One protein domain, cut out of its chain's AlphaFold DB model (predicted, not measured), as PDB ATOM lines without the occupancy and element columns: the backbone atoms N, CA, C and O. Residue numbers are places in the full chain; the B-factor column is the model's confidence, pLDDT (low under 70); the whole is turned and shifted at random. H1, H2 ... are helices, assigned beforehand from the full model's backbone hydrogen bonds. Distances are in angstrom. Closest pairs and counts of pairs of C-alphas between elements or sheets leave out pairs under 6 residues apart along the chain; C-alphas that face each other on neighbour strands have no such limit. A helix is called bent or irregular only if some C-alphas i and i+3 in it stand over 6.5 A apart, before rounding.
ATOM      1  N   THR A   2      81.656   8.571  47.065       50.50
ATOM      2  CA  THR A   2      82.121   9.668  46.182       50.50
ATOM      3  C   THR A   2      81.843   9.427  44.695       50.50
ATOM      4  O   THR A   2      81.374  10.324  44.007       50.50
ATOM      5  N   ASN A   3      82.041   8.197  44.206       50.97
ATOM      6  CA  ASN A   3      81.859   7.887  42.784       50.97
ATOM      7  C   ASN A   3      80.390   8.016  42.322       50.97
ATOM      8  O   ASN A   3      80.120   8.483  41.222       50.97
ATOM      9  N   SER A   4      79.433   7.666  43.189       54.88
ATOM     10  CA  SER A   4      77.994   7.755  42.894       54.88
ATOM     11  C   SER A   4      77.498   9.203  42.876       54.88
ATOM     12  O   SER A   4      76.730   9.575  41.996       54.88
ATOM     13  N   VAL A   5      77.987  10.042  43.798       60.72
ATOM     14  CA  VAL A   5      77.658  11.479  43.839       60.72
ATOM     15  C   VAL A   5      78.245  12.210  42.629       60.72
ATOM     16  O   VAL A   5      77.557  13.021  42.011       60.72
ATOM     17  N   VAL A   6      79.492  11.903  42.252       59.03
ATOM     18  CA  VAL A   6      80.163  12.487  41.075       59.03
ATOM     19  C   VAL A   6      79.447  12.102  39.777       59.03
ATOM     20  O   VAL A   6      79.199  12.975  38.941       59.03
ATOM     21  N   ALA A   7      79.058  10.831  39.627       57.75
ATOM     22  CA  ALA A   7      78.319  10.356  38.459       57.75
ATOM     23  C   ALA A   7      76.956  11.056  38.324       57.75
ATOM     24  O   ALA A   7      76.687  11.670  37.290       57.75
ATOM     25  N   TRP A   8      76.144  11.067  39.388       59.62
ATOM     26  CA  TRP A   8      74.825  11.711  39.354       59.62
ATOM     27  C   TRP A   8      74.892  13.223  39.152       59.62
ATOM     28  O   TRP A   8      74.084  13.786  38.418       59.62
ATOM     29  N   THR A   9      75.871  13.898  39.752       64.75
ATOM     30  CA  THR A   9      76.020  15.351  39.588       64.75
ATOM     31  C   THR A   9      76.370  15.711  38.140       64.75
ATOM     32  O   THR A   9      75.834  16.671  37.590       64.75
ATOM     33  N   THR A  10      77.228  14.915  37.495       68.56
ATOM     34  CA  THR A  10      77.627  15.140  36.096       68.56
ATOM     35  C   THR A  10      76.452  14.934  35.136       68.56
ATOM     36  O   THR A  10      76.247  15.736  34.226       68.56
ATOM     37  N   GLU A  11      75.638  13.905  35.374       73.94
ATOM     38  CA  GLU A  11      74.464  13.587  34.556       73.94
ATOM     39  C   GLU A  11      73.386  14.683  34.633       73.94
ATOM     40  O   GLU A  11      72.918  15.173  33.601       73.94
ATOM     41  N   TYR A  12      73.065  15.170  35.839       76.25
ATOM     42  CA  TYR A  12      72.106  16.270  36.006       76.25
ATOM     43  C   TYR A  12      72.606  17.604  35.439       76.25
ATOM     44  O   TYR A  12      71.800  18.381  34.917       76.25
ATOM     45  N   TYR A  13      73.916  17.880  35.486       77.81
ATOM     46  CA  TYR A  13      74.469  19.051  34.799       77.81
ATOM     47  C   TYR A  13      74.303  18.952  33.283       77.81
ATOM     48  O   TYR A  13      73.935  19.949  32.659       77.81
ATOM     49  N   GLY A  14      74.481  17.765  32.696       80.06
ATOM     50  CA  GLY A  14      74.191  17.520  31.280       80.06
ATOM     51  C   GLY A  14      72.748  17.876  30.912       80.06
ATOM     52  O   GLY A  14      72.524  18.675  29.998       80.06
ATOM     53  N   LEU A  15      71.775  17.386  31.692       83.94
ATOM     54  CA  LEU A  15      70.350  17.688  31.499       83.94
ATOM     55  C   LEU A  15      70.051  19.194  31.593       83.94
ATOM     56  O   LEU A  15      69.301  19.743  30.780       83.94
ATOM     57  N   ALA A  16      70.652  19.885  32.565       82.81
ATOM     58  CA  ALA A  16      70.476  21.324  32.743       82.81
ATOM     59  C   ALA A  16      71.057  22.131  31.570       82.81
ATOM     60  O   ALA A  16      70.410  23.055  31.069       82.81
ATOM     61  N   VAL A  17      72.258  21.775  31.105       84.88
ATOM     62  CA  VAL A  17      72.915  22.408  29.951       84.88
ATOM     63  C   VAL A  17      72.101  22.207  28.683       84.88
ATOM     64  O   VAL A  17      71.881  23.167  27.945       84.88
ATOM     65  N   GLU A  18      71.599  20.998  28.443       85.69
ATOM     66  CA  GLU A  18      70.744  20.713  27.292       85.69
ATOM     67  C   GLU A  18      69.442  21.524  27.343       85.69
ATOM     68  O   GLU A  18      69.045  22.131  26.347       85.69
ATOM     69  N   SER A  19      68.795  21.601  28.510       85.06
ATOM     70  CA  SER A  19      67.601  22.430  28.699       85.06
ATOM     71  C   SER A  19      67.869  23.911  28.414       85.06
ATOM     72  O   SER A  19      67.040  24.570  27.790       85.06
ATOM     73  N   MET A  20      69.017  24.441  28.843       85.62
ATOM     74  CA  MET A  20      69.402  25.833  28.586       85.62
ATOM     75  C   MET A  20      69.760  26.081  27.114       85.62
ATOM     76  O   MET A  20      69.391  27.112  26.556       85.62
ATOM     77  N   ARG A  21      70.431  25.131  26.452       86.50
ATOM     78  CA  ARG A  21      70.702  25.209  25.008       86.50
ATOM     79  C   ARG A  21      69.394  25.222  24.210       86.50
ATOM     80  O   ARG A  21      69.241  26.049  23.315       86.50
ATOM     81  N   ARG A  22      68.417  24.382  24.580       86.94
ATOM     82  CA  ARG A  22      67.074  24.361  23.965       86.94
ATOM     83  C   ARG A  22      66.289  25.658  24.162       86.94
ATOM     84  O   ARG A  22      65.517  26.018  23.282       86.94
ATOM     85  N   SER A  23      66.501  26.383  25.261       86.81
ATOM     86  CA  SER A  23      65.901  27.711  25.466       86.81
ATOM     87  C   SER A  23      66.648  28.850  24.753       86.81
ATOM     88  O   SER A  23      66.333  30.018  24.972       86.81
ATOM     89  N   GLY A  24      67.624  28.531  23.893       87.44
ATOM     90  CA  GLY A  24      68.375  29.496  23.084       87.44
ATOM     91  C   GLY A  24      69.581  30.116  23.792       87.44
ATOM     92  O   GLY A  24      70.206  31.031  23.256       87.44
ATOM     93  N   ARG A  25      69.942  29.642  24.991       85.56
ATOM     94  CA  ARG A  25      71.080  30.174  25.745       85.56
ATOM     95  C   ARG A  25      72.381  29.508  25.301       85.56
ATOM     96  O   ARG A  25      72.525  28.288  25.363       85.56
ATOM     97  N   ARG A  26      73.361  30.321  24.896       82.06
ATOM     98  CA  ARG A  26      74.716  29.844  24.585       82.06
ATOM     99  C   ARG A  26      75.451  29.506  25.879       82.06
ATOM    100  O   ARG A  26      75.532  30.334  26.784       82.06
ATOM    101  N   ILE A  27      75.985  28.292  25.948       81.50
ATOM    102  CA  ILE A  27      76.838  27.821  27.040       81.50
ATOM    103  C   ILE A  27      78.138  27.352  26.409       81.50
ATOM    104  O   ILE A  27      78.110  26.442  25.576       81.50
ATOM    105  N   ASP A  28      79.233  28.008  26.782       80.88
ATOM    106  CA  ASP A  28      80.567  27.663  26.305       80.88
ATOM    107  C   ASP A  28      81.040  26.348  26.932       80.88
ATOM    108  O   ASP A  28      80.864  26.118  28.130       80.88
ATOM    109  N   GLU A  29      81.626  25.484  26.116       75.88
ATOM    110  CA  GLU A  29      82.136  24.187  26.554       75.88
ATOM    111  C   GLU A  29      83.381  24.336  27.427       75.88
ATOM    112  O   GLU A  29      83.575  23.542  28.346       75.88
ATOM    113  N   GLU A  30      84.157  25.404  27.226       73.94
ATOM    114  CA  GLU A  30      85.300  25.735  28.078       73.94
ATOM    115  C   GLU A  30      84.850  26.020  29.520       73.94
ATOM    116  O   GLU A  30      85.427  25.513  30.480       73.94
ATOM    117  N   VAL A  31      83.728  26.726  29.689       72.56
ATOM    118  CA  VAL A  31      83.136  26.980  31.013       72.56
ATOM    119  C   VAL A  31      82.613  25.688  31.646       72.56
ATOM    120  O   VAL A  31      82.721  25.509  32.860       72.56
ATOM    121  N   LEU A  32      82.077  24.761  30.844       73.31
ATOM    122  CA  LEU A  32      81.612  23.462  31.338       73.31
ATOM    123  C   LEU A  32      82.755  22.582  31.854       73.31
ATOM    124  O   LEU A  32      82.574  21.865  32.839       73.31
ATOM    125  N   ALA A  33      83.937  22.669  31.239       71.75
ATOM    126  CA  ALA A  33      85.117  21.936  31.688       71.75
ATOM    127  C   ALA A  33      85.529  22.321  33.121       71.75
ATOM    128  O   ALA A  33      85.955  21.459  33.890       71.75
ATOM    129  N   HIS A  34      85.328  23.584  33.513       68.44
ATOM    130  CA  HIS A  34      85.680  24.094  34.842       68.44
ATOM    131  C   HIS A  34      84.694  23.725  35.957       68.44
ATOM    132  O   HIS A  34      85.067  23.762  37.127       68.44
ATOM    133  N   ILE A  35      83.450  23.368  35.623       67.75
ATOM    134  CA  ILE A  35      82.425  22.969  36.608       67.75
ATOM    135  C   ILE A  35      82.246  21.450  36.695       67.75
ATOM    136  O   ILE A  35      81.414  20.972  37.467       67.75
ATOM    137  N   SER A  36      82.995  20.688  35.889       63.75
ATOM    138  CA  SER A  36      82.951  19.232  35.923       63.75
ATOM    139  C   SER A  36      83.312  18.738  37.330       63.75
ATOM    140  O   SER A  36      84.407  19.044  37.815       63.75
ATOM    141  N   PRO A  37      82.456  17.924  37.978       56.16
ATOM    142  CA  PRO A  37      82.732  17.364  39.302       56.16
ATOM    143  C   PRO A  37      83.994  16.492  39.354       56.16
ATOM    144  O   PRO A  37      84.464  16.169  40.438       56.16
ATOM    145  N   ALA A  38      84.534  16.093  38.195       53.84
ATOM    146  CA  ALA A  38      85.814  15.396  38.089       53.84
ATOM    147  C   ALA A  38      87.032  16.324  38.290       53.84
ATOM    148  O   ALA A  38      88.105  15.835  38.627       53.84
ATOM    149  N   HIS A  39      86.873  17.637  38.076       48.66
ATOM    150  CA  HIS A  39      87.928  18.651  38.228       48.66
ATOM    151  C   HIS A  39      87.780  19.512  39.493       48.66
ATOM    152  O   HIS A  39      88.772  20.061  39.967       48.66
ATOM    153  N   SER A  40      86.576  19.637  40.056       48.66
ATOM    154  CA  SER A  40      86.355  20.285  41.355       48.66
ATOM    155  C   SER A  40      86.346  19.241  42.471       48.66
ATOM    156  O   SER A  40      85.618  18.255  42.345       48.66
ATOM    157  N   GLU A  41      87.079  19.455  43.570       48.41
ATOM    158  CA  GLU A  41      86.942  18.610  44.766       48.41
ATOM    159  C   GLU A  41      85.459  18.471  45.127       48.41
ATOM    160  O   GLU A  41      84.751  19.460  45.335       48.41
ATOM    161  N   ASN A  42      84.963  17.232  45.158       52.81
ATOM    162  CA  ASN A  42      83.611  16.973  45.622       52.81
ATOM    163  C   ASN A  42      83.520  17.475  47.069       52.81
ATOM    164  O   ASN A  42      84.363  17.105  47.889       52.81
ATOM    165  N   ILE A  43      82.521  18.310  47.383       55.41
ATOM    166  CA  ILE A  43      82.222  18.665  48.772       55.41
ATOM    167  C   ILE A  43      81.802  17.365  49.458       55.41
ATOM    168  O   ILE A  43      80.649  16.945  49.386       55.41
ATOM    169  N   ASN A  44      82.770  16.693  50.075       52.88
ATOM    170  CA  ASN A  44      82.524  15.506  50.864       52.88
ATOM    171  C   ASN A  44      81.793  15.975  52.118       52.88
ATOM    172  O   ASN A  44      82.397  16.509  53.048       52.88
ATOM    173  N   PHE A  45      80.476  15.809  52.128       53.69
ATOM    174  CA  PHE A  45      79.702  15.976  53.344       53.69
ATOM    175  C   PHE A  45      80.191  14.933  54.355       53.69
ATOM    176  O   PHE A  45      80.048  13.730  54.142       53.69
ATOM    177  N   PHE A  46      80.810  15.389  55.442       53.84
ATOM    178  CA  PHE A  46      81.088  14.536  56.589       53.84
ATOM    179  C   PHE A  46      79.763  14.266  57.316       53.84
ATOM    180  O   PHE A  46      79.105  15.205  57.759       53.84
ATOM    181  N   GLY A  47      79.361  12.997  57.421       62.72
ATOM    182  CA  GLY A  47      78.123  12.583  58.089       62.72
ATOM    183  C   GLY A  47      77.470  11.360  57.441       62.72
ATOM    184  O   GLY A  47      77.926  10.871  56.409       62.72
ATOM    185  N   ALA A  48      76.400  10.862  58.061       64.88
ATOM    186  CA  ALA A  48      75.502   9.894  57.443       64.88
ATOM    187  C   ALA A  48      74.384  10.654  56.720       64.88
ATOM    188  O   ALA A  48      73.778  11.558  57.293       64.88
ATOM    189  N   ILE A  49      74.131  10.295  55.463       66.75
ATOM    190  CA  ILE A  49      72.977  10.785  54.711       66.75
ATOM    191  C   ILE A  49      71.932   9.678  54.774       66.75
ATOM    192  O   ILE A  49      72.125   8.617  54.181       66.75
ATOM    193  N   GLU A  50      70.849   9.910  55.507       74.06
ATOM    194  CA  GLU A  50      69.668   9.060  55.406       74.06
ATOM    195  C   GLU A  50      68.898   9.438  54.144       74.06
ATOM    196  O   GLU A  50      68.621  10.611  53.891       74.06
ATOM    197  N   VAL A  51      68.593   8.432  53.332       77.56
ATOM    198  CA  VAL A  51      67.866   8.593  52.075       77.56
ATOM    199  C   VAL A  51      66.623   7.721  52.150       77.56
ATOM    200  O   VAL A  51      66.731   6.497  52.218       77.56
ATOM    201  N   ASP A  52      65.450   8.349  52.124       85.38
ATOM    202  CA  ASP A  52      64.183   7.649  51.915       85.38
ATOM    203  C   ASP A  52      64.088   7.223  50.447       85.38
ATOM    204  O   ASP A  52      63.747   8.013  49.568       85.38
ATOM    205  N   ILE A  53      64.438   5.968  50.171       83.88
ATOM    206  CA  ILE A  53      64.511   5.444  48.805       83.88
ATOM    207  C   ILE A  53      63.147   5.485  48.110       83.88
ATOM    208  O   ILE A  53      63.072   5.834  46.934       83.88
ATOM    209  N   GLU A  54      62.068   5.148  48.814       88.94
ATOM    210  CA  GLU A  54      60.728   5.092  48.223       88.94
ATOM    211  C   GLU A  54      60.217   6.499  47.899       88.94
ATOM    212  O   GLU A  54      59.754   6.747  46.781       88.94
ATOM    213  N   GLY A  55      60.391   7.442  48.831       85.50
ATOM    214  CA  GLY A  55      60.082   8.853  48.607       85.50
ATOM    215  C   GLY A  55      60.915   9.477  47.484       85.50
ATOM    216  O   GLY A  55      60.413  10.301  46.717       85.50
ATOM    217  N   GLU A  56      62.177   9.077  47.330       84.38
ATOM    218  CA  GLU A  56      63.058   9.551  46.259       84.38
ATOM    219  C   GLU A  56      62.673   8.993  44.882       84.38
ATOM    220  O   GLU A  56      62.633   9.745  43.905       84.38
ATOM    221  N   LEU A  57      62.314   7.709  44.797       87.06
ATOM    222  CA  LEU A  57      61.846   7.093  43.552       87.06
ATOM    223  C   LEU A  57      60.504   7.676  43.086       87.06
ATOM    224  O   LEU A  57      60.301   7.857  41.886       87.06
ATOM    225  N   ALA A  58      59.613   8.033  44.016       89.06
ATOM    226  CA  ALA A  58      58.329   8.660  43.698       89.06
ATOM    227  C   ALA A  58      58.460  10.057  43.054       89.06
ATOM    228  O   ALA A  58      57.522  10.534  42.417       89.06
ATOM    229  N   GLN A  59      59.615  10.719  43.198       83.00
ATOM    230  CA  GLN A  59      59.886  12.046  42.627       83.00
ATOM    231  C   GLN A  59      60.417  11.998  41.183       83.00
ATOM    232  O   GLN A  59      60.631  13.051  40.570       83.00
TER     233      GLN A  59
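Overview. This is residues 2 to 59 of the 75 residues of the protein "Transposase" of Arthrobacter sp. Hiyo8 (UniProt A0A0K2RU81). A single long helix, H1, makes one side of a flat, open layout; after it the chain folds back to a short helix H2 near H1, and a long link then runs past the beginning of H1 to a tail that ends with the small helix H3. The tail, residues 46 to 59, sticks out from the rest, and so does the corner at residues 19 to 24, where the chain turns after H1. The printed part has 58 residues with three named helices, in the order H1, H2, H3, and no named strand; its class is all helix, with 33 of the 58 residues in named elements. The whole is loose, with a radius of gyration of the C-alphas of 14.4 A, and spans 38 by 29 by 13 A.

Arrangement. The longest helix is H1, residues 2 to 22, and it touches no helix. H2, residues 29 to 35, is near H1: no pair of their C-alphas is within 8 A, but 6 pairs are within 10 A. A short link of 6 residues joins H1 to H2. H3, residues 53 to 57, touches no helix and is apart from both H1 and H2, with no C-alpha within 8 A of either. There is no hairpin. In H1 and H3 every O i to N i+4 pair is within hydrogen-bond range. In H2 1 of 3 such pairs is within range, beside 4 of 4 O i to N i+3 pairs.

Along the chain. H1 has 21 residues and begins at C-alpha 2, at (82.121, 9.668, 46.182). It ends at C-alpha 22, at (67.074, 24.361, 23.965), and is 30.6 A long from first to last C-alpha. H2 has 7 residues, Glu 29 to Ile 35, and measures 10.1 A. H3 has 5 residues, Ile 53 to Leu 57, measures 6.1 A and ends at C-alpha 57, at (61.846, 7.093, 43.552). No helix is bent or irregular.

Size, cuts and confidence. The two C-alphas farthest apart, those of Gly 24 and Ala 48, are 40.2 A apart, and the first and last printed C-alphas, those of Thr 2 and Gln 59, are 22.6 A apart. Without the stretches that stand free, residues 19 to 24 and 46 to 59, the body has 38 residues and spans 32 by 17 by 13 A. The link from H2 to H3, residues 36 to 52, is long, with 17 residues and no named element; its C-alphas lie 8 to 20 A from the mean of all C-alphas. The printed part has no cut. The mean pLDDT of the printed part is 71.5, and 25 residues are under 70, namely residues 2 to 10 and 34 to 49; H3 has a mean of 86.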